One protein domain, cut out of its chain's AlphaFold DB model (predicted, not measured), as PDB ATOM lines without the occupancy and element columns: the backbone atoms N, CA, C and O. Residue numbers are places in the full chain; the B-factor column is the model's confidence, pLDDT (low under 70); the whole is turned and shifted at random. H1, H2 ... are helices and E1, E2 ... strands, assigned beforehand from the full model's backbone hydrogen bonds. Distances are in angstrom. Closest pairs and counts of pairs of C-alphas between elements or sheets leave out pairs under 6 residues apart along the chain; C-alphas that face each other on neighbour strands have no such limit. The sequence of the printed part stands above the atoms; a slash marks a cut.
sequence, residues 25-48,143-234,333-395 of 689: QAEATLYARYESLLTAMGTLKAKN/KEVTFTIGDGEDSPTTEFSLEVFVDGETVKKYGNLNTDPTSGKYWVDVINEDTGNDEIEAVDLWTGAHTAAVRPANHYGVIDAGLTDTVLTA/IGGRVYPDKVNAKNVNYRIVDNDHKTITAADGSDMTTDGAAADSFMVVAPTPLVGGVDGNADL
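What this domain is: This is residues 25 to 48, 143 to 234 and 333 to 395 of the 689 residues of an uncharacterized protein of Boseongicola sp (UniProt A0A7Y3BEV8). The domain has two lobes: one is a small closed barrel of six strands, E7 to E12, and the other holds two three-stranded sheets, E1 E2 E6 and E3 E4 E5, partly face to face, with the short helix H1 beside E6 and over E5. A last stretch with no named element, residues 381 to 395, leaves the barrel, runs past E3 and out beyond the two-sheet lobe as a tail. The printed part has 179 residues with one named helix and twelve named strands, in the order E1 E2 E3 E4 E5 H1 E6 E7 E8 E9 E10 E11 E12. The sheets and the barrel are antiparallel, and the class is mostly strand, though named elements hold 80 of the 179 residues, under half. The whole is compact, with a radius of gyration of the C-alphas of 17.0 A and spans of 57 by 39 by 27 A.

Where its parts are: E1, residues 27 to 32, begins at C-alpha 27, (3.117, -0.780, 42.174), and is 16.5 A long. E2, residues 40 to 46, is 17.6 A long. After the first cut come E3, residues 145 to 151, 20.5 A; E4, residues 160 to 166, 20.4 A; and E5, residues 169 to 177, 21.1 A. H1, residues 187 to 192, begins at C-alpha 187, (13.699, 1.222, 29.989), and E6 is residues 200 to 204. E7, residues 219 to 227, is 17.3 A long and bends by 86 degrees at residue 224; E8 is residues 231 to 234. After the second cut come E9, residues 336 to 340, E10, residues 349 to 354, E11, residues 358 to 361, and E12, residues 376 to 380, which ends at C-alpha 380, (0.346, -10.923, 27.326).

How they stand to each other: E1 and E2 form a hairpin, with N 30 and O 42 2.8 A apart, and E2 is the inner strand between E1 and E6, with N 45 and O 201 2.8 A apart. E3, E4 and E5 form a meander, each strand the antiparallel neighbour of the one before; N 148 and O 163 are 2.8 A apart, and N 164 and O 172 also 2.8 A. This sheet is twisted, its C-alphas lying up to 4.3 A off the best plane. H1 is on both sheets: its height over E1 E2 E6 is 5.2 A, and its height over E3 E4 E5 is 9.2 A, where it lies over E5, slantwise at 37 degrees on the local plane. The closest C-alphas of H1 and E6, Val 188 and Ala 202, are 5.1 A apart. In H1 every O i to N i+4 pair is within hydrogen-bond range. Round the closed barrel run E7 E8 E11 E10 E9 E12 and back to E7. N 224 and O 233 of E7 and E8 are 2.8 A apart, N 232 and O 359 of E8 and E11 2.9 A, N 360 and O 353 of E11 and E10 2.8 A, N 349 and O 337 of E10 and E9 2.9 A, N 338 and O 378 of E9 and E12 2.8 A, and N 377 and O 221 of E12 and E7 2.9 A. The pairing is staggered: E7 pairs with E12 over residues 219 to 222 and with E8 over residues 223 to 227. E9 E10 E11 E12 form a Greek key, a meander of three strands whose first is also the antiparallel neighbour of the fourth. Between the lobes, the closest C-alphas of E3 and E12, Thr 148 and Val 380, are 6.1 A apart, and E1 and E7 are near each other. Residues 383 to 384 pair antiparallel with residues 146 to 147 of E3.

The domain as a whole: The two C-alphas farthest apart, those of Thr 369 and Asp 394, are 60.2 A from each other. Residues 49 to 142 are not printed, with 13.7 A between C-alphas 48 and 143; residues 235 to 332 are not printed, with 15.7 A between C-alphas 234 and 333. Of the links that are printed whole, E6 to E7 and E11 to E12 are long, 14 residues each. The mean pLDDT of the printed part is 89.3, and residues 392 to 393 are under 70.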
ATOM      1  N   GLN A  25       2.649   4.674  46.773       88.56
ATOM      2  CA  GLN A  25       2.371   4.442  45.358       88.56
ATOM      3  C   GLN A  25       1.887   3.007  45.147       88.56
ATOM      4  O   GLN A  25       2.471   2.064  45.678       88.56
ATOM      5  N   ALA A  26       0.846   2.842  44.333       90.94
ATOM      6  CA  ALA A  26       0.528   1.529  43.796       90.94
ATOM      7  C   ALA A  26       1.671   1.054  42.891       90.94
ATOM      8  O   ALA A  26       2.206   1.836  42.103       90.94
ATOM      9  N   GLU A  27       2.029  -0.221  42.969       92.75
ATOM     10  CA  GLU A  27       3.117  -0.780  42.174       92.75
ATOM     11  C   GLU A  27       2.817  -2.198  41.692       92.75
ATOM     12  O   GLU A  27       1.893  -2.867  42.159       92.75
ATOM     13  N   ALA A  28       3.598  -2.644  40.715       91.44
ATOM     14  CA  ALA A  28       3.636  -4.019  40.258       91.44
ATOM     15  C   ALA A  28       5.083  -4.434  40.005       91.44
ATOM     16  O   ALA A  28       5.854  -3.729  39.346       91.44
ATOM     17  N   THR A  29       5.442  -5.612  40.508       90.88
ATOM     18  CA  THR A  29       6.761  -6.198  40.266       90.88
ATOM     19  C   THR A  29       6.794  -6.862  38.894       90.88
ATOM     20  O   THR A  29       5.947  -7.692  38.560       90.88
ATOM     21  N   LEU A  30       7.805  -6.512  38.104       90.88
ATOM     22  CA  LEU A  30       8.154  -7.177  36.861       90.88
ATOM     23  C   LEU A  30       9.125  -8.317  37.155       90.88
ATOM     24  O   LEU A  30      10.165  -8.122  37.787       90.88
ATOM     25  N   TYR A  31       8.805  -9.502  36.650       88.06
ATOM     26  CA  TYR A  31       9.611 -10.704  36.848       88.06
ATOM     27  C   TYR A  31      10.375 -11.071  35.577       88.06
ATOM     28  O   TYR A  31       9.850 -10.914  34.471       88.06
ATOM     29  N   ALA A  32      11.597 -11.578  35.734       87.94
ATOM     30  CA  ALA A  32      12.411 -12.061  34.620       87.94
ATOM     31  C   ALA A  32      11.799 -13.325  33.984       87.94
ATOM     32  O   ALA A  32      11.291 -14.191  34.695       87.94
ATOM     33  N   ARG A  33      11.867 -13.450  32.648       83.81
ATOM     34  CA  ARG A  33      11.352 -14.628  31.922       83.81
ATOM     35  C   ARG A  33      12.089 -15.926  32.290       83.81
ATOM     36  O   ARG A  33      11.446 -16.870  32.708       83.81
ATOM     37  N   TYR A  34      13.413 -16.016  32.160       78.06
ATOM     38  CA  TYR A  34      14.113 -17.320  32.212       78.06
ATOM     39  C   TYR A  34      14.869 -17.592  33.522       78.06
ATOM     40  O   TYR A  34      15.921 -18.231  33.507       78.06
ATOM     41  N   GLU A  35      14.345 -17.110  34.645       79.69
ATOM     42  CA  GLU A  35      14.920 -17.311  35.980       79.69
ATOM     43  C   GLU A  35      13.963 -18.113  36.875       79.69
ATOM     44  O   GLU A  35      12.896 -18.543  36.430       79.69
ATOM     45  N   SER A  36      14.329 -18.328  38.145       79.56
ATOM     46  CA  SER A  36      13.391 -18.868  39.140       79.56
ATOM     47  C   SER A  36      12.094 -18.058  39.186       79.56
ATOM     48  O   SER A  36      12.083 -16.848  38.916       79.56
ATOM     49  N   LEU A  37      10.994 -18.712  39.554       81.31
ATOM     50  CA  LEU A  37       9.704 -18.052  39.681       81.31
ATOM     51  C   LEU A  37       9.827 -16.894  40.687       81.31
ATOM     52  O   LEU A  37      10.548 -16.984  41.677       81.31
ATOM     53  N   LEU A  38       9.135 -15.787  40.418       81.75
ATOM     54  CA  LEU A  38       9.192 -14.560  41.226       81.75
ATOM     55  C   LEU A  38      10.578 -13.877  41.312       81.75
ATOM     56  O   LEU A  38      10.788 -13.023  42.172       81.75
ATOM     57  N   THR A  39      11.518 -14.162  40.401       87.06
ATOM     58  CA  THR A  39      12.771 -13.386  40.319       87.06
ATOM     59  C   THR A  39      12.483 -11.970  39.817       87.06
ATOM     60  O   THR A  39      12.241 -11.760  38.625       87.06
ATOM     61  N   ALA A  40      12.471 -11.004  40.736       88.81
ATOM     62  CA  ALA A  40      12.217  -9.602  40.430       88.81
ATOM     63  C   ALA A  40      13.320  -9.023  39.531       88.81
ATOM     64  O   ALA A  40      14.511  -9.185  39.797       88.81
ATOM     65  N   MET A  41      12.906  -8.337  38.471       90.19
ATOM     66  CA  MET A  41      13.786  -7.597  37.568       90.19
ATOM     67  C   MET A  41      13.621  -6.090  37.746       90.19
ATOM     68  O   MET A  41      14.595  -5.353  37.718       90.19
ATOM     69  N   GLY A  42      12.402  -5.632  38.005       92.56
ATOM     70  CA  GLY A  42      12.121  -4.226  38.249       92.56
ATOM     71  C   GLY A  42      10.710  -4.032  38.772       92.56
ATOM     72  O   GLY A  42       9.966  -4.996  38.940       92.56
ATOM     73  N   THR A  43      10.320  -2.786  39.005       94.25
ATOM     74  CA  THR A  43       8.949  -2.421  39.384       94.25
ATOM     75  C   THR A  43       8.435  -1.303  38.498       94.25
ATOM     76  O   THR A  43       9.187  -0.390  38.156       94.25
ATOM     77  N   LEU A  44       7.145  -1.357  38.178       95.31
ATOM     78  CA  LEU A  44       6.391  -0.213  37.679       95.31
ATOM     79  C   LEU A  44       5.569   0.357  38.828       95.31
ATOM     80  O   LEU A  44       4.854  -0.387  39.497       95.31
ATOM     81  N   LYS A  45       5.676   1.662  39.054       94.31
ATOM     82  CA  LYS A  45       4.958   2.395  40.098       94.31
ATOM     83  C   LYS A  45       4.019   3.403  39.465       94.31
ATOM     84  O   LYS A  45       4.337   3.958  38.419       94.31
ATOM     85  N   ALA A  46       2.885   3.667  40.098       91.75
ATOM     86  CA  ALA A  46       2.042   4.794  39.734       91.75
ATOM     87  C   ALA A  46       2.794   6.087  40.066       91.75
ATOM     88  O   ALA A  46       3.215   6.287  41.204       91.75
ATOM     89  N   LYS A  47       2.955   6.977  39.086       85.88
ATOM     90  CA  LYS A  47       3.682   8.241  39.276       85.88
ATOM     91  C   LYS A  47       2.969   9.143  40.281       85.88
ATOM     92  O   LYS A  47       3.607   9.798  41.100       85.88
ATOM     93  N   ASN A  48       1.637   9.122  40.261       76.38
ATOM     94  CA  ASN A  48       0.826   9.723  41.305       76.38
ATOM     95  C   ASN A  48       0.706   8.742  42.481       76.38
ATOM     96  O   ASN A  48       0.192   7.633  42.317       76.38
ATOM     97  N   LYS A 143     -11.392   1.445  38.775       82.81
ATOM     98  CA  LYS A 143     -10.351   2.361  38.303       82.81
ATOM     99  C   LYS A 143      -8.977   1.805  38.614       82.81
ATOM    100  O   LYS A 143      -8.695   1.403  39.744       82.81
ATOM    101  N   GLU A 144      -8.115   1.789  37.616       88.38
ATOM    102  CA  GLU A 144      -6.793   1.192  37.751       88.38
ATOM    103  C   GLU A 144      -5.855   1.654  36.644       88.38
ATOM    104  O   GLU A 144      -6.259   1.908  35.505       88.38
ATOM    105  N   VAL A 145      -4.569   1.692  36.984       92.62
ATOM    106  CA  VAL A 145      -3.507   1.664  35.988       92.62
ATOM    107  C   VAL A 145      -3.166   0.202  35.750       92.62
ATOM    108  O   VAL A 145      -2.856  -0.542  36.685       92.62
ATOM    109  N   THR A 146      -3.210  -0.211  34.490       92.75
ATOM    110  CA  THR A 146      -2.767  -1.544  34.082       92.75
ATOM    111  C   THR A 146      -1.710  -1.440  32.998       92.75
ATOM    112  O   THR A 146      -1.569  -0.412  32.333       92.75
ATOM    113  N   PHE A 147      -0.945  -2.508  32.808       94.12
ATOM    114  CA  PHE A 147       0.060  -2.560  31.757       94.12
ATOM    115  C   PHE A 147       0.163  -3.941  31.116       94.12
ATOM    116  O   PHE A 147      -0.130  -4.971  31.730       94.12
ATOM    117  N   THR A 148       0.631  -3.971  29.873       94.62
ATOM    118  CA  THR A 148       1.035  -5.195  29.183       94.62
ATOM    119  C   THR A 148       2.511  -5.135  28.819       94.62
ATOM    120  O   THR A 148       3.045  -4.077  28.496       94.62
ATOM    121  N   ILE A 149       3.167  -6.288  28.888       94.00
ATOM    122  CA  ILE A 149       4.541  -6.503  28.464       94.00
ATOM    123  C   ILE A 149       4.519  -7.499  27.314       94.00
ATOM    124  O   ILE A 149       4.058  -8.630  27.476       94.00
ATOM    125  N   GLY A 150       5.037  -7.085  26.165       92.06
ATOM    126  CA  GLY A 150       5.205  -7.935  24.994       92.06
ATOM    127  C   GLY A 150       6.664  -8.041  24.570       92.06
ATOM    128  O   GLY A 150       7.563  -7.444  25.162       92.06
ATOM    129  N   ASP A 151       6.913  -8.780  23.495       91.06
ATOM    130  CA  ASP A 151       8.208  -8.729  22.820       91.06
ATOM    131  C   ASP A 151       8.389  -7.387  22.087       91.06
ATOM    132  O   ASP A 151       7.411  -6.722  21.727       91.06
ATOM    133  N   GLY A 152       9.643  -6.962  21.900       91.25
ATOM    134  CA  GLY A 152       9.958  -5.734  21.170       91.25
ATOM    135  C   GLY A 152       9.582  -5.841  19.691       91.25
ATOM    136  O   GLY A 152       9.723  -6.904  19.084       91.25
ATOM    137  N   GLU A 153       9.124  -4.737  19.105       92.12
ATOM    138  CA  GLU A 153       8.667  -4.685  17.710       92.12
ATOM    139  C   GLU A 153       9.819  -4.874  16.704       92.12
ATOM    140  O   GLU A 153       9.650  -5.558  15.692       92.12
ATOM    141  N   ASP A 154      10.999  -4.319  16.998       91.25
ATOM    142  CA  ASP A 154      12.174  -4.378  16.118       91.25
ATOM    143  C   ASP A 154      13.023  -5.631  16.363       91.25
ATOM    144  O   ASP A 154      13.561  -6.238  15.434       91.25
ATOM    145  N   SER A 155      13.216  -5.987  17.636       89.19
ATOM    146  CA  SER A 155      14.120  -7.058  18.068       89.19
ATOM    147  C   SER A 155      13.475  -7.916  19.163       89.19
ATOM    148  O   SER A 155      13.859  -7.826  20.331       89.19
ATOM    149  N   PRO A 156      12.546  -8.822  18.805       86.81
ATOM    150  CA  PRO A 156      11.725  -9.580  19.759       86.81
ATOM    151  C   PRO A 156      12.501 -10.594  20.613       86.81
ATOM    152  O   PRO A 156      11.934 -11.238  21.484       86.81
ATOM    153  N   THR A 157      13.799 -10.781  20.363       85.19
ATOM    154  CA  THR A 157      14.655 -11.682  21.152       85.19
ATOM    155  C   THR A 157      15.485 -10.953  22.203       85.19
ATOM    156  O   THR A 157      15.954 -11.590  23.141       85.19
ATOM    157  N   THR A 158      15.662  -9.635  22.079       88.06
ATOM    158  CA  THR A 158      16.549  -8.834  22.941       88.06
ATOM    159  C   THR A 158      15.880  -7.593  23.517       88.06
ATOM    160  O   THR A 158      16.397  -7.023  24.470       88.06
ATOM    161  N   GLU A 159      14.737  -7.187  22.973       92.75
ATOM    162  CA  GLU A 159      13.947  -6.039  23.416       92.75
ATOM    163  C   GLU A 159      12.548  -6.498  23.856       92.75
ATOM    164  O   GLU A 159      12.114  -7.617  23.549       92.75
ATOM    165  N   PHE A 160      11.852  -5.645  24.599       93.94
ATOM    166  CA  PHE A 160      10.469  -5.852  25.031       93.94
ATOM    167  C   PHE A 160       9.630  -4.604  24.745       93.94
ATOM    168  O   PHE A 160      10.171  -3.523  24.522       93.94
ATOM    169  N   SER A 161       8.313  -4.753  24.730       95.44
ATOM    170  CA  SER A 161       7.362  -3.649  24.631       95.44
ATOM    171  C   SER A 161       6.605  -3.484  25.945       95.44
ATOM    172  O   SER A 161       6.411  -4.452  26.679       95.44
ATOM    173  N   LEU A 162       6.191  -2.253  26.238       96.44
ATOM    174  CA  LEU A 162       5.343  -1.892  27.372       96.44
ATOM    175  C   LEU A 162       4.185  -1.036  26.861       96.44
ATOM    176  O   LEU A 162       4.409  -0.001  26.237       96.44
ATOM    177  N   GLU A 163       2.955  -1.439  27.147       96.19
ATOM    178  CA  GLU A 163       1.759  -0.628  26.898       96.19
ATOM    179  C   GLU A 163       1.038  -0.380  28.221       96.19
ATOM    180  O   GLU A 163       0.887  -1.303  29.016       96.19
ATOM    181  N   VAL A 164       0.627   0.863  28.465       95.62
ATOM    182  CA  VAL A 164       0.003   1.323  29.711       95.62
ATOM    183  C   VAL A 164      -1.419   1.767  29.414       95.62
ATOM    184  O   VAL A 164      -1.667   2.476  28.433       95.62
ATOM    185  N   PHE A 165      -2.332   1.386  30.298       93.06
ATOM    186  CA  PHE A 165      -3.753   1.663  30.199       93.06
ATOM    187  C   PHE A 165      -4.244   2.324  31.484       93.06
ATOM    188  O   PHE A 165      -3.835   1.935  32.579       93.06
ATOM    189  N   VAL A 166      -5.159   3.279  31.346       91.56
ATOM    190  CA  VAL A 166      -5.915   3.871  32.457       91.56
ATOM    191  C   VAL A 166      -7.382   3.589  32.193       91.56
ATOM    192  O   VAL A 166      -7.892   3.944  31.131       91.56
ATOM    193  N   ASP A 167      -8.040   2.903  33.124       88.06
ATOM    194  CA  ASP A 167      -9.454   2.518  33.013       88.06
ATOM    195  C   ASP A 167      -9.776   1.776  31.692       88.06
ATOM    196  O   ASP A 167     -10.850   1.914  31.107       88.06
ATOM    197  N   GLY A 168      -8.810   0.985  31.204       87.06
ATOM    198  CA  GLY A 168      -8.903   0.187  29.976       87.06
ATOM    199  C   GLY A 168      -8.524   0.909  28.676       87.06
ATOM    200  O   GLY A 168      -8.391   0.253  27.645       87.06
ATOM    201  N   GLU A 169      -8.297   2.222  28.705       90.81
ATOM    202  CA  GLU A 169      -7.887   3.007  27.535       90.81
ATOM    203  C   GLU A 169      -6.359   3.121  27.460       90.81
ATOM    204  O   GLU A 169      -5.709   3.457  28.452       90.81
ATOM    205  N   THR A 170      -5.763   2.867  26.288       92.81
ATOM    206  CA  THR A 170      -4.311   3.018  26.089       92.81
ATOM    207  C   THR A 170      -3.908   4.485  26.245       92.81
ATOM    208  O   THR A 170      -4.326   5.337  25.460       92.81
ATOM    209  N   VAL A 171      -3.018   4.765  27.196       92.56
ATOM    210  CA  VAL A 171      -2.450   6.110  27.413       92.56
ATOM    211  C   VAL A 171      -1.015   6.222  26.909       92.56
ATOM    212  O   VAL A 171      -0.615   7.264  26.386       92.56
ATOM    213  N   LYS A 172      -0.238   5.133  27.002       94.25
ATOM    214  CA  LYS A 172       1.169   5.095  26.592       94.25
ATOM    215  C   LYS A 172       1.551   3.771  25.966       94.25
ATOM    216  O   LYS A 172       1.085   2.714  26.376       94.25
ATOM    217  N   LYS A 173       2.465   3.838  24.997       95.56
ATOM    218  CA  LYS A 173       3.057   2.667  24.360       95.56
ATOM    219  C   LYS A 173       4.534   2.904  24.070       95.56
ATOM    220  O   LYS A 173       4.891   3.829  23.346       95.56
ATOM    221  N   TYR A 174       5.362   1.998  24.565       96.94
ATOM    222  CA  TYR A 174       6.788   1.907  24.299       96.94
ATOM    223  C   TYR A 174       7.048   0.607  23.535       96.94
ATOM    224  O   TYR A 174       7.003  -0.481  24.103       96.94
ATOM    225  N   GLY A 175       7.276   0.700  22.225       95.94
ATOM    226  CA  GLY A 175       7.390  -0.488  21.366       95.94
ATOM    227  C   GLY A 175       8.707  -1.257  21.503       95.94
ATOM    228  O   GLY A 175       8.760  -2.433  21.156       95.94
ATOM    229  N   ASN A 176       9.768  -0.603  21.989       95.69
ATOM    230  CA  ASN A 176      11.125  -1.147  21.985       95.69
ATOM    231  C   ASN A 176      11.934  -0.644  23.190       95.69
ATOM    232  O   ASN A 176      12.530   0.433  23.140       95.69
ATOM    233  N   LEU A 177      11.966  -1.440  24.252       95.94
ATOM    234  CA  LEU A 177      12.689  -1.199  25.496       95.94
ATOM    235  C   LEU A 177      13.776  -2.254  25.706       95.94
ATOM    236  O   LEU A 177      13.661  -3.401  25.261       95.94
ATOM    237  N   ASN A 178      14.840  -1.865  26.400       94.56
ATOM    238  CA  ASN A 178      15.972  -2.716  26.733       94.56
ATOM    239  C   ASN A 178      16.260  -2.656  28.239       94.56
ATOM    240  O   ASN A 178      16.104  -1.608  28.865       94.56
ATOM    241  N   THR A 179      16.675  -3.779  28.823       93.19
ATOM    242  CA  THR A 179      17.031  -3.837  30.245       93.19
ATOM    243  C   THR A 179      18.466  -3.389  30.515       93.19
ATOM    244  O   THR A 179      18.761  -3.062  31.648       93.19
ATOM    245  N   ASP A 180      19.357  -3.353  29.518       92.25
ATOM    246  CA  ASP A 180      20.758  -2.935  29.670       92.25
ATOM    247  C   ASP A 180      20.875  -1.411  29.898       92.25
ATOM    248  O   ASP A 180      20.524  -0.650  28.989       92.25
ATOM    249  N   PRO A 181      21.434  -0.951  31.039       92.88
ATOM    250  CA  PRO A 181      21.622   0.470  31.348       92.88
ATOM    251  C   PRO A 181      22.536   1.228  30.380       92.88
ATOM    252  O   PRO A 181      22.565   2.454  30.371       92.88
ATOM    253  N   THR A 182      23.328   0.523  29.570       92.69
ATOM    254  CA  THR A 182      24.193   1.144  28.555       92.69
ATOM    255  C   THR A 182      23.484   1.373  27.219       92.69
ATOM    256  O   THR A 182      24.031   2.024  26.324       92.69
ATOM    257  N   SER A 183      22.268   0.846  27.062       93.00
ATOM    258  CA  SER A 183      21.458   1.010  25.861       93.00
ATOM    259  C   SER A 183      20.778   2.377  25.835       93.00
ATOM    260  O   SER A 183      20.163   2.793  26.807       93.00
ATOM    261  N   GLY A 184      20.747   3.035  24.673       93.94
ATOM    262  CA  GLY A 184      19.899   4.224  24.473       93.94
ATOM    263  C   GLY A 184      18.390   3.930  24.514       93.94
ATOM    264  O   GLY A 184      17.590   4.851  24.414       93.94
ATOM    265  N   LYS A 185      18.003   2.650  24.619       94.56
ATOM    266  CA  LYS A 185      16.628   2.184  24.848       94.56
ATOM    267  C   LYS A 185      16.436   1.659  26.279       94.56
ATOM    268  O   LYS A 185      15.533   0.853  26.505       94.56
ATOM    269  N   TYR A 186      17.318   2.019  27.214       96.00
ATOM    270  CA  TYR A 186      17.210   1.579  28.598       96.00
ATOM    271  C   TYR A 186      15.870   2.016  29.192       96.00
ATOM    272  O   TYR A 186      15.496   3.186  29.141       96.00
ATOM    273  N   TRP A 187      15.113   1.043  29.689       95.12
ATOM    274  CA  TRP A 187      13.699   1.222  29.989       95.12
ATOM    275  C   TRP A 187      13.414   2.256  31.081       95.12
ATOM    276  O   TRP A 187      12.457   3.011  30.938       95.12
ATOM    277  N   VAL A 188      14.251   2.334  32.121       96.38
ATOM    278  CA  VAL A 188      14.093   3.325  33.198       96.38
ATOM    279  C   VAL A 188      14.229   4.738  32.648       96.38
ATOM    280  O   VAL A 188      13.328   5.545  32.851       96.38
ATOM    281  N   ASP A 189      15.295   5.023  31.900       96.69
ATOM    282  CA  ASP A 189      15.532   6.358  31.341       96.69
ATOM    283  C   ASP A 189      14.431   6.727  30.339       96.69
ATOM    284  O   ASP A 189      13.824   7.789  30.441       96.69
ATOM    285  N   VAL A 190      14.094   5.819  29.414       96.75
ATOM    286  CA  VAL A 190      13.059   6.066  28.394       96.75
ATOM    287  C   VAL A 190      11.693   6.370  29.016       96.75
ATOM    288  O   VAL A 190      10.980   7.230  28.505       96.75
ATOM    289  N   ILE A 191      11.310   5.673  30.091       96.12
ATOM    290  CA  ILE A 191      10.012   5.866  30.754       96.12
ATOM    291  C   ILE A 191      10.035   7.108  31.651       96.12
ATOM    292  O   ILE A 191       9.111   7.923  31.599       96.12
ATOM    293  N   ASN A 192      11.068   7.266  32.480       95.12
ATOM    294  CA  ASN A 192      11.097   8.298  33.518       95.12
ATOM    295  C   ASN A 192      11.451   9.685  32.964       95.12
ATOM    296  O   ASN A 192      11.037  10.690  33.541       95.12
ATOM    297  N   GLU A 193      12.169   9.757  31.839       93.50
ATOM    298  CA  GLU A 193      12.498  11.015  31.157       93.50
ATOM    299  C   GLU A 193      11.459  11.418  30.087       93.50
ATOM    300  O   GLU A 193      11.558  12.510  29.515       93.50
ATOM    301  N   ASP A 194      10.433  10.595  29.820       90.56
ATOM    302  CA  ASP A 194       9.329  10.979  28.930       90.56
ATOM    303  C   ASP A 194       8.483  12.093  29.571       90.56
ATOM    304  O   ASP A 194       7.647  11.867  30.445       90.56
ATOM    305  N   THR A 195       8.655  13.322  29.078       84.06
ATOM    306  CA  THR A 195       7.887  14.505  29.515       84.06
ATOM    307  C   THR A 195       6.375  14.401  29.307       84.06
ATOM    308  O   THR A 195       5.632  15.210  29.857       84.06
ATOM    309  N   GLY A 196       5.910  13.456  28.487       83.88
ATOM    310  CA  GLY A 196       4.492  13.191  28.303       83.88
ATOM    311  C   GLY A 196       3.957  12.038  29.149       83.88
ATOM    312  O   GLY A 196       2.804  11.687  28.931       83.88
ATOM    313  N   ASN A 197       4.776  11.373  29.967       87.81
ATOM    314  CA  ASN A 197       4.372  10.265  30.834       87.81
ATOM    315  C   ASN A 197       3.973  10.804  32.210       87.81
ATOM    316  O   ASN A 197       4.829  11.230  32.990       87.81
ATOM    317  N   ASP A 198       2.678  10.763  32.507       85.38
ATOM    318  CA  ASP A 198       2.110  11.253  33.764       85.38
ATOM    319  C   ASP A 198       1.643  10.095  34.669       85.38
ATOM    320  O   ASP A 198       1.270  10.316  35.821       85.38
ATOM    321  N   GLU A 199       1.690   8.854  34.176       90.00
ATOM    322  CA  GLU A 199       1.010   7.712  34.786       90.00
ATOM    323  C   GLU A 199       1.936   6.787  35.572       90.00
ATOM    324  O   GLU A 199       1.558   6.345  36.661       90.00
ATOM    325  N   ILE A 200       3.130   6.488  35.049       94.00
ATOM    326  CA  ILE A 200       4.012   5.467  35.631       94.00
ATOM    327  C   ILE A 200       5.462   5.920  35.808       94.00
ATOM    328  O   ILE A 200       5.959   6.790  35.099       94.00
ATOM    329  N   GLU A 201       6.154   5.269  36.734       94.81
ATOM    330  CA  GLU A 201       7.595   5.350  36.953       94.81
ATOM    331  C   GLU A 201       8.183   3.935  36.957       94.81
ATOM    332  O   GLU A 201       7.590   2.997  37.497       94.81
ATOM    333  N   ALA A 202       9.348   3.767  36.343       96.00
ATOM    334  CA  ALA A 202      10.078   2.511  36.291       96.00
ATOM    335  C   ALA A 202      11.265   2.517  37.261       96.00
ATOM    336  O   ALA A 202      11.999   3.499  37.356       96.00
ATOM    337  N   VAL A 203      11.490   1.390  37.938       96.06
ATOM    338  CA  VAL A 203      12.662   1.167  38.796       96.06
ATOM    339  C   VAL A 203      13.300  -0.167  38.438       96.06
ATOM    340  O   VAL A 203      12.626  -1.198  38.437       96.06
ATOM    341  N   ASP A 204      14.604  -0.154  38.168       94.00
ATOM    342  CA  ASP A 204      15.396  -1.365  37.952       94.00
ATOM    343  C   ASP A 204      15.873  -1.950  39.285       94.00
ATOM    344  O   ASP A 204      16.432  -1.246  40.130       94.00
ATOM    345  N   LEU A 205      15.620  -3.242  39.473       93.44
ATOM    346  CA  LEU A 205      16.023  -4.021  40.643       93.44
ATOM    347  C   LEU A 205      17.051  -5.104  40.282       93.44
ATOM    348  O   LEU A 205      17.535  -5.818  41.166       93.44
ATOM    349  N   TRP A 206      17.390  -5.253  39.001       91.19
ATOM    350  CA  TRP A 206      18.314  -6.265  38.530       91.19
ATOM    351  C   TRP A 206      19.748  -5.926  38.935       91.19
ATOM    352  O   TRP A 206      20.265  -4.837  38.700       91.19
ATOM    353  N   THR A 207      20.426  -6.895  39.544       85.44
ATOM    354  CA  THR A 207      21.817  -6.742  40.009       85.44
ATOM    355  C   THR A 207      22.800  -7.650  39.266       85.44
ATOM    356  O   THR A 207      24.007  -7.595  39.507       85.44
ATOM    357  N   GLY A 208      22.297  -8.497  38.360       85.31
ATOM    358  CA  GLY A 208      23.086  -9.428  37.555       85.31
ATOM    359  C   GLY A 208      23.547  -8.843  36.218       85.31
ATOM    360  O   GLY A 208      23.376  -7.667  35.919       85.31
ATOM    361  N   ALA A 209      24.115  -9.694  35.359       86.69
ATOM    362  CA  ALA A 209      24.406  -9.304  33.980       86.69
ATOM    363  C   ALA A 209      23.100  -9.163  33.185       86.69
ATOM    364  O   ALA A 209      22.262 -10.065  33.217       86.69
ATOM    365  N   HIS A 210      22.933  -8.065  32.448       86.25
ATOM    366  CA  HIS A 210      21.791  -7.894  31.551       86.25
ATOM    367  C   HIS A 210      21.997  -8.758  30.305       86.25
ATOM    368  O   HIS A 210      22.977  -8.622  29.573       86.25
ATOM    369  N   THR A 211      21.085  -9.702  30.088       85.75
ATOM    370  CA  THR A 211      21.070 -10.579  28.913       85.75
ATOM    371  C   THR A 211      19.665 -10.612  28.320       85.75
ATOM    372  O   THR A 211      18.706 -10.177  28.954       85.75
ATOM    373  N   ALA A 212      19.512 -11.190  27.127       76.62
ATOM    374  CA  ALA A 212      18.203 -11.423  26.507       76.62
ATOM    375  C   ALA A 212      17.208 -12.178  27.415       76.62
ATOM    376  O   ALA A 212      15.994 -12.057  27.232       76.62
ATOM    377  N   ALA A 213      17.718 -12.939  28.390       74.00
ATOM    378  CA  ALA A 213      16.926 -13.704  29.341       74.00
ATOM    379  C   ALA A 213      16.296 -12.856  30.466       74.00
ATOM    380  O   ALA A 213      15.313 -13.277  31.072       74.00
ATOM    381  N   VAL A 214      16.822 -11.650  30.707       82.50
ATOM    382  CA  VAL A 214      16.417 -10.736  31.795       82.50
ATOM    383  C   VAL A 214      15.168  -9.921  31.427       82.50
ATOM    384  O   VAL A 214      14.694  -9.095  32.193       82.50
ATOM    385  N   ARG A 215      14.594 -10.125  30.240       89.38
ATOM    386  CA  ARG A 215      13.415  -9.370  29.801       89.38
ATOM    387  C   ARG A 215      12.180  -9.704  30.653       89.38
ATOM    388  O   ARG A 215      12.017 -10.867  31.039       89.38
ATOM    389  N   PRO A 216      11.305  -8.715  30.915       91.06
ATOM    390  CA  PRO A 216      10.076  -8.947  31.661       91.06
ATOM    391  C   PRO A 216       9.010  -9.645  30.812       91.06
ATOM    392  O   PRO A 216       9.065  -9.643  29.583       91.06
ATOM    393  N   ALA A 217       7.995 -10.181  31.485       86.62
ATOM    394  CA  ALA A 217       6.712 -10.575  30.900       86.62
ATOM    395  C   ALA A 217       5.595 -10.412  31.942       86.62
ATOM    396  O   ALA A 217       5.867 -10.560  33.136       86.62
ATOM    397  N   ASN A 218       4.341 -10.174  31.518       86.50
ATOM    398  CA  ASN A 218       3.193 -10.200  32.445       86.50
ATOM    399  C   ASN A 218       3.132 -11.563  33.144       86.50
ATOM    400  O   ASN A 218       3.185 -11.676  34.371       86.50
ATOM    401  N   HIS A 219       3.120 -12.621  32.333       86.25
ATOM    402  CA  HIS A 219       3.354 -13.966  32.812       86.25
ATOM    403  C   HIS A 219       4.260 -14.726  31.855       86.25
ATOM    404  O   HIS A 219       4.141 -14.638  30.633       86.25
ATOM    405  N   TYR A 220       5.152 -15.503  32.445       88.19
ATOM    406  CA  TYR A 220       5.982 -16.472  31.766       88.19
ATOM    407  C   TYR A 220       6.006 -17.720  32.632       88.19
ATOM    408  O   TYR A 220       6.108 -17.612  33.857       88.19
ATOM    409  N   GLY A 221       5.885 -18.877  32.000       88.62
ATOM    410  CA  GLY A 221       5.838 -20.138  32.711       88.62
ATOM    411  C   GLY A 221       6.168 -21.315  31.814       88.62
ATOM    412  O   GLY A 221       6.474 -21.176  30.629       88.62
ATOM    413  N   VAL A 222       6.088 -22.495  32.415       90.31
ATOM    414  CA  VAL A 222       6.320 -23.779  31.759       90.31
ATOM    415  C   VAL A 222       5.022 -24.576  31.765       90.31
ATOM    416  O   VAL A 222       4.278 -24.559  32.748       90.31
ATOM    417  N   ILE A 223       4.734 -25.250  30.657       91.25
ATOM    418  CA  ILE A 223       3.549 -26.092  30.505       91.25
ATOM    419  C   ILE A 223       3.717 -27.362  31.354       91.25
ATOM    420  O   ILE A 223       4.705 -28.085  31.206       91.25
ATOM    421  N   ASP A 224       2.750 -27.644  32.224       90.31
ATOM    422  CA  ASP A 224       2.663 -28.896  32.984       90.31
ATOM    423  C   ASP A 224       2.135 -30.049  32.095       90.31
ATOM    424  O   ASP A 224       1.832 -29.872  30.916       90.31
ATOM    425  N   ALA A 225       1.983 -31.262  32.626       85.00
ATOM    426  CA  ALA A 225       1.523 -32.434  31.875       85.00
ATOM    427  C   ALA A 225       0.109 -32.304  31.247       85.00
ATOM    428  O   ALA A 225      -0.279 -33.156  30.446       85.00
ATOM    429  N   GLY A 226      -0.668 -31.269  31.592       81.19
ATOM    430  CA  GLY A 226      -2.047 -31.045  31.143       81.19
ATOM    431  C   GLY A 226      -2.196 -30.039  29.995       81.19
ATOM    432  O   GLY A 226      -2.780 -28.976  30.205       81.19
ATOM    433  N   LEU A 227      -1.704 -30.373  28.794       92.12
ATOM    434  CA  LEU A 227      -1.939 -29.601  27.561       92.12
ATOM    435  C   LEU A 227      -2.941 -30.317  26.641       92.12
ATOM    436  O   LEU A 227      -2.764 -31.491  26.315       92.12
ATOM    437  N   THR A 228      -3.964 -29.596  26.192       93.75
ATOM    438  CA  THR A 228      -4.923 -30.013  25.156       93.75
ATOM    439  C   THR A 228      -5.015 -28.945  24.062       93.75
ATOM    440  O   THR A 228      -4.360 -27.907  24.152       93.75
ATOM    441  N   ASP A 229      -5.825 -29.179  23.025       92.31
ATOM    442  CA  ASP A 229      -6.018 -28.240  21.910       92.31
ATOM    443  C   ASP A 229      -6.429 -26.838  22.399       92.31
ATOM    444  O   ASP A 229      -5.985 -25.833  21.840       92.31
ATOM    445  N   THR A 230      -7.233 -26.767  23.468       94.25
ATOM    446  CA  THR A 230      -7.788 -25.514  24.003       94.25
ATOM    447  C   THR A 230      -7.434 -25.228  25.457       94.25
ATOM    448  O   THR A 230      -7.736 -24.133  25.912       94.25
ATOM    449  N   VAL A 231      -6.808 -26.142  26.203       94.38
ATOM    450  CA  VAL A 231      -6.485 -25.929  27.627       94.38
ATOM    451  C   VAL A 231      -4.997 -26.133  27.874       94.38
ATOM    452  O   VAL A 231      -4.455 -27.194  27.571       94.38
ATOM    453  N   LEU A 232      -4.354 -25.138  28.481       94.19
ATOM    454  CA  LEU A 232      -2.983 -25.200  28.978       94.19
ATOM    455  C   LEU A 232      -3.003 -25.197  30.500       94.19
ATOM    456  O   LEU A 232      -3.576 -24.295  31.100       94.19
ATOM    457  N   THR A 233      -2.334 -26.167  31.121       93.06
ATOM    458  CA  THR A 233      -2.047 -26.164  32.564       93.06
ATOM    459  C   THR A 233      -0.624 -25.665  32.786       93.06
ATOM    460  O   THR A 233       0.312 -26.197  32.192       93.06
ATOM    461  N   ALA A 234      -0.452 -24.644  33.617       91.19
ATOM    462  CA  ALA A 234       0.837 -24.034  33.912       91.19
ATOM    463  C   ALA A 234       1.459 -24.594  35.195       91.19
ATOM    464  O   ALA A 234       0.767 -24.874  36.178       91.19
ATOM    465  N   ILE A 333      -8.488 -13.014  30.537       90.50
ATOM    466  CA  ILE A 333      -9.494 -13.008  29.471       90.50
ATOM    467  C   ILE A 333      -9.266 -11.827  28.525       90.50
ATOM    468  O   ILE A 333      -9.025 -10.693  28.927       90.50
ATOM    469  N   GLY A 334      -9.337 -12.097  27.218       85.50
ATOM    470  CA  GLY A 334      -9.055 -11.097  26.184       85.50
ATOM    471  C   GLY A 334      -7.564 -10.913  25.885       85.50
ATOM    472  O   GLY A 334      -7.233 -10.378  24.824       85.50
ATOM    473  N   GLY A 335      -6.682 -11.433  26.743       92.31
ATOM    474  CA  GLY A 335      -5.254 -11.556  26.493       92.31
ATOM    475  C   GLY A 335      -4.907 -12.636  25.465       92.31
ATOM    476  O   GLY A 335      -5.765 -13.249  24.810       92.31
ATOM    477  N   ARG A 336      -3.602 -12.865  25.302       93.69
ATOM    478  CA  ARG A 336      -3.059 -13.857  24.366       93.69
ATOM    479  C   ARG A 336      -1.952 -14.677  25.007       93.69
ATOM    480  O   ARG A 336      -1.078 -14.125  25.670       93.69
ATOM    481  N   VAL A 337      -1.959 -15.978  24.732       93.38
ATOM    482  CA  VAL A 337      -0.855 -16.884  25.061       93.38
ATOM    483  C   VAL A 337      -0.005 -17.152  23.819       93.38
ATOM    484  O   VAL A 337      -0.529 -17.382  22.726       93.38
ATOM    485  N   TYR A 338       1.309 -17.099  23.998       91.50
ATOM    486  CA  TYR A 338       2.333 -17.280  22.977       91.50
ATOM    487  C   TYR A 338       3.212 -18.469  23.371       91.50
ATOM    488  O   TYR A 338       3.741 -18.478  24.487       91.50
ATOM    489  N   PRO A 339       3.408 -19.460  22.487       89.44
ATOM    490  CA  PRO A 339       4.457 -20.450  22.676       89.44
ATOM    491  C   PRO A 339       5.823 -19.759  22.662       89.44
ATOM    492  O   PRO A 339       6.127 -19.029  21.720       89.44
ATOM    493  N   ASP A 340       6.650 -20.007  23.674       85.25
ATOM    494  CA  ASP A 340       7.999 -19.448  23.755       85.25
ATOM    495  C   ASP A 340       9.027 -20.579  23.780       85.25
ATOM    496  O   ASP A 340       9.343 -21.173  24.809       85.25
ATOM    497  N   LYS A 341       9.510 -20.937  22.590       80.62
ATOM    498  CA  LYS A 341      10.486 -22.008  22.397       80.62
ATOM    499  C   LYS A 341      11.434 -21.696  21.258       80.62
ATOM    500  O   LYS A 341      11.181 -20.845  20.405       80.62
ATOM    501  N   VAL A 342      12.529 -22.447  21.198       71.88
ATOM    502  CA  VAL A 342      13.494 -22.336  20.102       71.88
ATOM    503  C   VAL A 342      12.784 -22.604  18.767       71.88
ATOM    504  O   VAL A 342      12.215 -23.675  18.563       71.88
ATOM    505  N   ASN A 343      12.840 -21.634  17.848       72.50
ATOM    506  CA  ASN A 343      12.115 -21.633  16.568       72.50
ATOM    507  C   ASN A 343      10.577 -21.632  16.693       72.50
ATOM    508  O   ASN A 343       9.895 -22.155  15.806       72.50
ATOM    509  N   ALA A 344      10.023 -21.059  17.768       72.19
ATOM    510  CA  ALA A 344       8.588 -20.815  17.871       72.19
ATOM    511  C   ALA A 344       8.082 -20.040  16.645       72.19
ATOM    512  O   ALA A 344       8.709 -19.086  16.175       72.19
ATOM    513  N   LYS A 345       6.937 -20.464  16.105       75.81
ATOM    514  CA  LYS A 345       6.224 -19.663  15.108       75.81
ATOM    515  C   LYS A 345       5.635 -18.444  15.813       75.81
ATOM    516  O   LYS A 345       5.283 -18.524  16.983       75.81
ATOM    517  N   ASN A 346       5.439 -17.350  15.078       77.38
ATOM    518  CA  ASN A 346       4.702 -16.185  15.575       77.38
ATOM    519  C   ASN A 346       3.184 -16.464  15.588       77.38
ATOM    520  O   ASN A 346       2.410 -15.845  14.858       77.38
ATOM    521  N   VAL A 347       2.786 -17.489  16.339       88.94
ATOM    522  CA  VAL A 347       1.399 -17.878  16.586       88.94
ATOM    523  C   VAL A 347       1.018 -17.451  17.992       88.94
ATOM    524  O   VAL A 347       1.853 -17.381  18.889       88.94
ATOM    525  N   ASN A 348      -0.258 -17.154  18.177       91.44
ATOM    526  CA  ASN A 348      -0.803 -16.826  19.478       91.44
ATOM    527  C   ASN A 348      -2.255 -17.273  19.552       91.44
ATOM    528  O   ASN A 348      -2.945 -17.364  18.533       91.44
ATOM    529  N   TYR A 349      -2.705 -17.535  20.770       94.38
ATOM    530  CA  TYR A 349      -4.039 -18.044  21.035       94.38
ATOM    531  C   TYR A 349      -4.771 -17.069  21.944       94.38
ATOM    532  O   TYR A 349      -4.230 -16.608  22.950       94.38
ATOM    533  N   ARG A 350      -5.996 -16.710  21.555       95.38
ATOM    534  CA  ARG A 350      -6.835 -15.798  22.333       95.38
ATOM    535  C   ARG A 350      -7.356 -16.528  23.563       95.38
ATOM    536  O   ARG A 350      -7.969 -17.582  23.415       95.38
ATOM    537  N   ILE A 351      -7.177 -15.922  24.728       95.38
ATOM    538  CA  ILE A 351      -7.673 -16.446  25.999       95.38
ATOM    539  C   ILE A 351      -9.156 -16.091  26.140       95.38
ATOM    540  O   ILE A 351      -9.547 -14.938  25.919       95.38
ATOM    541  N   VAL A 352      -9.983 -17.089  26.457       95.44
ATOM    542  CA  VAL A 352     -11.431 -16.926  26.689       95.44
ATOM    543  C   VAL A 352     -11.833 -17.170  28.134       95.44
ATOM    544  O   VAL A 352     -12.887 -16.690  28.529       95.44
ATOM    545  N   ASP A 353     -11.010 -17.893  28.886       94.06
ATOM    546  CA  ASP A 353     -11.238 -18.233  30.286       94.06
ATOM    547  C   ASP A 353      -9.895 -18.634  30.921       94.06
ATOM    548  O   ASP A 353      -8.988 -19.095  30.216       94.06
ATOM    549  N   ASN A 354      -9.744 -18.438  32.226       92.56
ATOM    550  CA  ASN A 354      -8.606 -18.928  32.992       92.56
ATOM    551  C   ASN A 354      -8.985 -19.108  34.470       92.56
ATOM    552  O   ASN A 354      -9.637 -18.253  35.062       92.56
ATOM    553  N   ASP A 355      -8.491 -20.182  35.083       90.19
ATOM    554  CA  ASP A 355      -8.513 -20.360  36.539       90.19
ATOM    555  C   ASP A 355      -7.120 -20.071  37.128       90.19
ATOM    556  O   ASP A 355      -6.268 -19.501  36.449       90.19
ATOM    557  N   HIS A 356      -6.865 -20.469  38.380       86.56
ATOM    558  CA  HIS A 356      -5.597 -20.226  39.075       86.56
ATOM    559  C   HIS A 356      -4.353 -20.888  38.453       86.56
ATOM    560  O   HIS A 356      -3.231 -20.501  38.784       86.56
ATOM    561  N   LYS A 357      -4.514 -21.890  37.583       89.38
ATOM    562  CA  LYS A 357      -3.408 -22.633  36.952       89.38
ATOM    563  C   LYS A 357      -3.649 -23.027  35.501       89.38
ATOM    564  O   LYS A 357      -2.715 -23.493  34.849       89.38
ATOM    565  N   THR A 358      -4.870 -22.900  34.999       92.31
ATOM    566  CA  THR A 358      -5.237 -23.256  33.635       92.31
ATOM    567  C   THR A 358      -5.618 -22.029  32.825       92.31
ATOM    568  O   THR A 358      -6.198 -21.072  33.332       92.31
ATOM    569  N   ILE A 359      -5.273 -22.066  31.543       94.25
ATOM    570  CA  ILE A 359      -5.670 -21.090  30.536       94.25
ATOM    571  C   ILE A 359      -6.472 -21.834  29.481       94.25
ATOM    572  O   ILE A 359      -5.990 -22.817  28.913       94.25
ATOM    573  N   THR A 360      -7.657 -21.321  29.174       95.62
ATOM    574  CA  THR A 360      -8.510 -21.819  28.101       95.62
ATOM    575  C   THR A 360      -8.443 -20.871  26.907       95.62
ATOM    576  O   THR A 360      -8.783 -19.686  26.983       95.62
ATOM    577  N   ALA A 361      -7.994 -21.397  25.772       94.81
ATOM    578  CA  ALA A 361      -7.970 -20.721  24.488       94.81
ATOM    579  C   ALA A 361      -9.310 -20.856  23.747       94.81
ATOM    580  O   ALA A 361     -10.056 -21.815  23.931       94.81
ATOM    581  N   ALA A 362      -9.600 -19.888  22.876       94.19
ATOM    582  CA  ALA A 362     -10.827 -19.854  22.084       94.19
ATOM    583  C   ALA A 362     -11.021 -21.113  21.220       94.19
ATOM    584  O   ALA A 362     -10.055 -21.642  20.663       94.19
ATOM    585  N   ASP A 363     -12.278 -21.517  21.024       89.50
ATOM    586  CA  ASP A 363     -12.653 -22.634  20.152       89.50
ATOM    587  C   ASP A 363     -12.007 -22.537  18.761       89.50
ATOM    588  O   ASP A 363     -11.990 -21.481  18.121       89.50
ATOM    589  N   GLY A 364     -11.491 -23.668  18.273       87.75
ATOM    590  CA  GLY A 364     -10.746 -23.743  17.012       87.75
ATOM    591  C   GLY A 364      -9.257 -23.405  17.134       87.75
ATOM    592  O   GLY A 364      -8.546 -23.475  16.132       87.75
ATOM    593  N   SER A 365      -8.780 -23.069  18.337       91.25
ATOM    594  CA  SER A 365      -7.355 -23.111  18.675       91.25
ATOM    595  C   SER A 365      -6.861 -24.557  18.731       91.25
ATOM    596  O   SER A 365      -7.616 -25.464  19.073       91.25
ATOM    597  N   ASP A 366      -5.586 -24.756  18.407       92.50
ATOM    598  CA  ASP A 366      -4.867 -25.999  18.681       92.50
ATOM    599  C   ASP A 366      -3.484 -25.646  19.229       92.50
ATOM    600  O   ASP A 366      -2.542 -25.350  18.484       92.50
ATOM    601  N   MET A 367      -3.391 -25.625  20.556       91.31
ATOM    602  CA  MET A 367      -2.154 -25.351  21.277       91.31
ATOM    603  C   MET A 367      -1.169 -26.524  21.230       91.31
ATOM    604  O   MET A 367       0.029 -26.312  21.413       91.31
ATOM    605  N   THR A 368      -1.628 -27.747  20.937       91.31
ATOM    606  CA  THR A 368      -0.763 -28.938  20.866       91.31
ATOM    607  C   THR A 368       0.099 -28.960  19.604       91.31
ATOM    608  O   THR A 368       1.168 -29.572  19.585       91.31
ATOM    609  N   THR A 369      -0.317 -28.249  18.552       89.56
ATOM    610  CA  THR A 369       0.474 -28.108  17.321       89.56
ATOM    611  C   THR A 369       1.766 -27.310  17.547       89.56
ATOM    612  O   THR A 369       2.783 -27.587  16.902       89.56
ATOM    613  N   ASP A 370       1.756 -26.331  18.457       87.00
ATOM    614  CA  ASP A 370       2.889 -25.426  18.682       87.00
ATOM    615  C   ASP A 370       3.423 -25.442  20.129       87.00
ATOM    616  O   ASP A 370       4.400 -24.747  20.412       87.00
ATOM    617  N   GLY A 371       2.910 -26.308  21.010       86.94
ATOM    618  CA  GLY A 371       3.378 -26.495  22.390       86.94
ATOM    619  C   GLY A 371       3.357 -27.958  22.850       86.94
ATOM    620  O   GLY A 371       2.662 -28.799  22.285       86.94
ATOM    621  N   ALA A 372       4.139 -28.263  23.883       89.62
ATOM    622  CA  ALA A 372       4.189 -29.564  24.546       89.62
ATOM    623  C   ALA A 372       4.440 -29.390  26.052       89.62
ATOM    624  O   ALA A 372       4.852 -28.321  26.495       89.62
ATOM    625  N   ALA A 373       4.229 -30.443  26.846       89.75
ATOM    626  CA  ALA A 373       4.645 -30.435  28.249       89.75
ATOM    627  C   ALA A 373       6.146 -30.106  28.358       89.75
ATOM    628  O   ALA A 373       6.947 -30.604  27.564       89.75
ATOM    629  N   ALA A 374       6.505 -29.284  29.344       89.75
ATOM    630  CA  ALA A 374       7.823 -28.679  29.538       89.75
ATOM    631  C   ALA A 374       8.256 -27.605  28.513       89.75
ATOM    632  O   ALA A 374       9.301 -26.984  28.726       89.75
ATOM    633  N   ASP A 375       7.479 -27.319  27.457       90.81
ATOM    634  CA  ASP A 375       7.710 -26.111  26.651       90.81
ATOM    635  C   ASP A 375       7.353 -24.866  27.484       90.81
ATOM    636  O   ASP A 375       6.486 -24.901  28.363       90.81
ATOM    637  N   SER A 376       8.036 -23.752  27.216       89.94
ATOM    638  CA  SER A 376       7.733 -22.472  27.858       89.94
ATOM    639  C   SER A 376       6.680 -21.687  27.079       89.94
ATOM    640  O   SER A 376       6.464 -21.891  25.880       89.94
ATOM    641  N   PHE A 377       5.994 -20.790  27.775       91.19
ATOM    642  CA  PHE A 377       4.982 -19.920  27.196       91.19
ATOM    643  C   PHE A 377       5.038 -18.534  27.836       91.19
ATOM    644  O   PHE A 377       5.443 -18.368  28.988       91.19
ATOM    645  N   MET A 378       4.573 -17.541  27.088       90.69
ATOM    646  CA  MET A 378       4.317 -16.196  27.589       90.69
ATOM    647  C   MET A 378       2.823 -15.893  27.495       90.69
ATOM    648  O   MET A 378       2.180 -16.219  26.498       90.69
ATOM    649  N   VAL A 379       2.287 -15.195  28.492       91.88
ATOM    650  CA  VAL A 379       0.994 -14.516  28.390       91.88
ATOM    651  C   VAL A 379       1.209 -13.012  28.321       91.88
ATOM    652  O   VAL A 379       1.956 -12.450  29.121       91.88
ATOM    653  N   VAL A 380       0.503 -12.377  27.391       92.50
ATOM    654  CA  VAL A 380       0.346 -10.923  27.326       92.50
ATOM    655  C   VAL A 380      -1.104 -10.612  27.678       92.50
ATOM    656  O   VAL A 380      -2.017 -10.937  26.911       92.50
ATOM    657  N   ALA A 381      -1.307 -10.030  28.856       91.25
ATOM    658  CA  ALA A 381      -2.612  -9.644  29.386       91.25
ATOM    659  C   ALA A 381      -2.452  -8.444  30.335       91.25
ATOM    660  O   ALA A 381      -1.404  -8.341  30.982       91.25
ATOM    661  N   PRO A 382      -3.442  -7.537  30.418       89.12
ATOM    662  CA  PRO A 382      -3.369  -6.383  31.310       89.12
ATOM    663  C   PRO A 382      -3.125  -6.811  32.759       89.12
ATOM    664  O   PRO A 382      -3.845  -7.642  33.302       89.12
ATOM    665  N   THR A 383      -2.081  -6.267  33.378       89.62
ATOM    666  CA  THR A 383      -1.743  -6.502  34.787       89.62
ATOM    667  C   THR A 383      -1.941  -5.209  35.571       89.62
ATOM    668  O   THR A 383      -1.397  -4.188  35.150       89.62
ATOM    669  N   PRO A 384      -2.701  -5.221  36.679       89.94
ATOM    670  CA  PRO A 384      -2.943  -4.024  37.470       89.94
ATOM    671  C   PRO A 384      -1.781  -3.683  38.397       89.94
ATOM    672  O   PRO A 384      -1.063  -4.570  38.863       89.94
ATOM    673  N   LEU A 385      -1.637  -2.396  38.714       91.69
ATOM    674  CA  LEU A 385      -0.895  -1.980  39.903       91.69
ATOM    675  C   LEU A 385      -1.747  -2.246  41.155       91.69
ATOM    676  O   LEU A 385      -2.981  -2.229  41.106       91.69
ATOM    677  N   VAL A 386      -1.099  -2.490  42.293       87.88
ATOM    678  CA  VAL A 386      -1.769  -2.825  43.563       87.88
ATOM    679  C   VAL A 386      -1.095  -2.134  44.752       87.88
ATOM    680  O   VAL A 386      -0.009  -1.578  44.619       87.88
ATOM    681  N   GLY A 387      -1.747  -2.145  45.920       81.56
ATOM    682  CA  GLY A 387      -1.117  -1.760  47.193       81.56
ATOM    683  C   GLY A 387      -0.978  -0.258  47.474       81.56
ATOM    684  O   GLY A 387      -0.381   0.110  48.482       81.56
ATOM    685  N   GLY A 388      -1.535   0.616  46.631       85.88
ATOM    686  CA  GLY A 388      -1.498   2.065  46.860       85.88
ATOM    687  C   GLY A 388      -2.331   2.507  48.072       85.88
ATOM    688  O   GLY A 388      -3.431   1.996  48.293       85.88
ATOM    689  N   VAL A 389      -1.831   3.485  48.834       80.81
ATOM    690  CA  VAL A 389      -2.473   4.020  50.054       80.81
ATOM    691  C   VAL A 389      -2.492   5.540  50.009       80.81
ATOM    692  O   VAL A 389      -1.444   6.158  49.889       80.81
ATOM    693  N   ASP A 390      -3.666   6.156  50.123       75.88
ATOM    694  CA  ASP A 390      -3.850   7.594  49.881       75.88
ATOM    695  C   ASP A 390      -3.231   8.552  50.918       75.88
ATOM    696  O   ASP A 390      -3.188   9.752  50.637       75.88
ATOM    697  N   GLY A 391      -2.739   8.043  52.056       72.31
ATOM    698  CA  GLY A 391      -2.277   8.848  53.195       72.31
ATOM    699  C   GLY A 391      -3.418   9.252  54.144       72.31
ATOM    700  O   GLY A 391      -4.563   8.831  53.965       72.31
ATOM    701  N   ASN A 392      -3.118  10.047  55.178       65.81
ATOM    702  CA  ASN A 392      -4.109  10.597  56.112       65.81
ATOM    703  C   ASN A 392      -4.662  11.947  55.603       65.81
ATOM    704  O   ASN A 392      -3.953  12.770  55.031       65.81
ATOM    705  N   ALA A 393      -5.947  12.205  55.852       63.19
ATOM    706  CA  ALA A 393      -6.690  13.364  55.352       63.19
ATOM    707  C   ALA A 393      -6.453  14.681  56.126       63.19
ATOM    708  O   ALA A 393      -7.087  15.691  55.807       63.19
ATOM    709  N   ASP A 394      -5.560  14.705  57.121       70.25
ATOM    710  CA  ASP A 394      -5.261  15.893  57.939       70.25
ATOM    711  C   ASP A 394      -4.313  16.872  57.222       70.25
ATOM    712  O   ASP A 394      -3.298  17.304  57.774       70.25
ATOM    713  N   LEU A 395      -4.652  17.232  55.981       82.94
ATOM    714  CA  LEU A 395      -3.898  18.206  55.198       82.94
ATOM    715  C   LEU A 395      -3.825  19.539  55.946       82.94
ATOM    716  O   LEU A 395      -4.843  20.109  56.355       82.94
TER     717      LEU A 395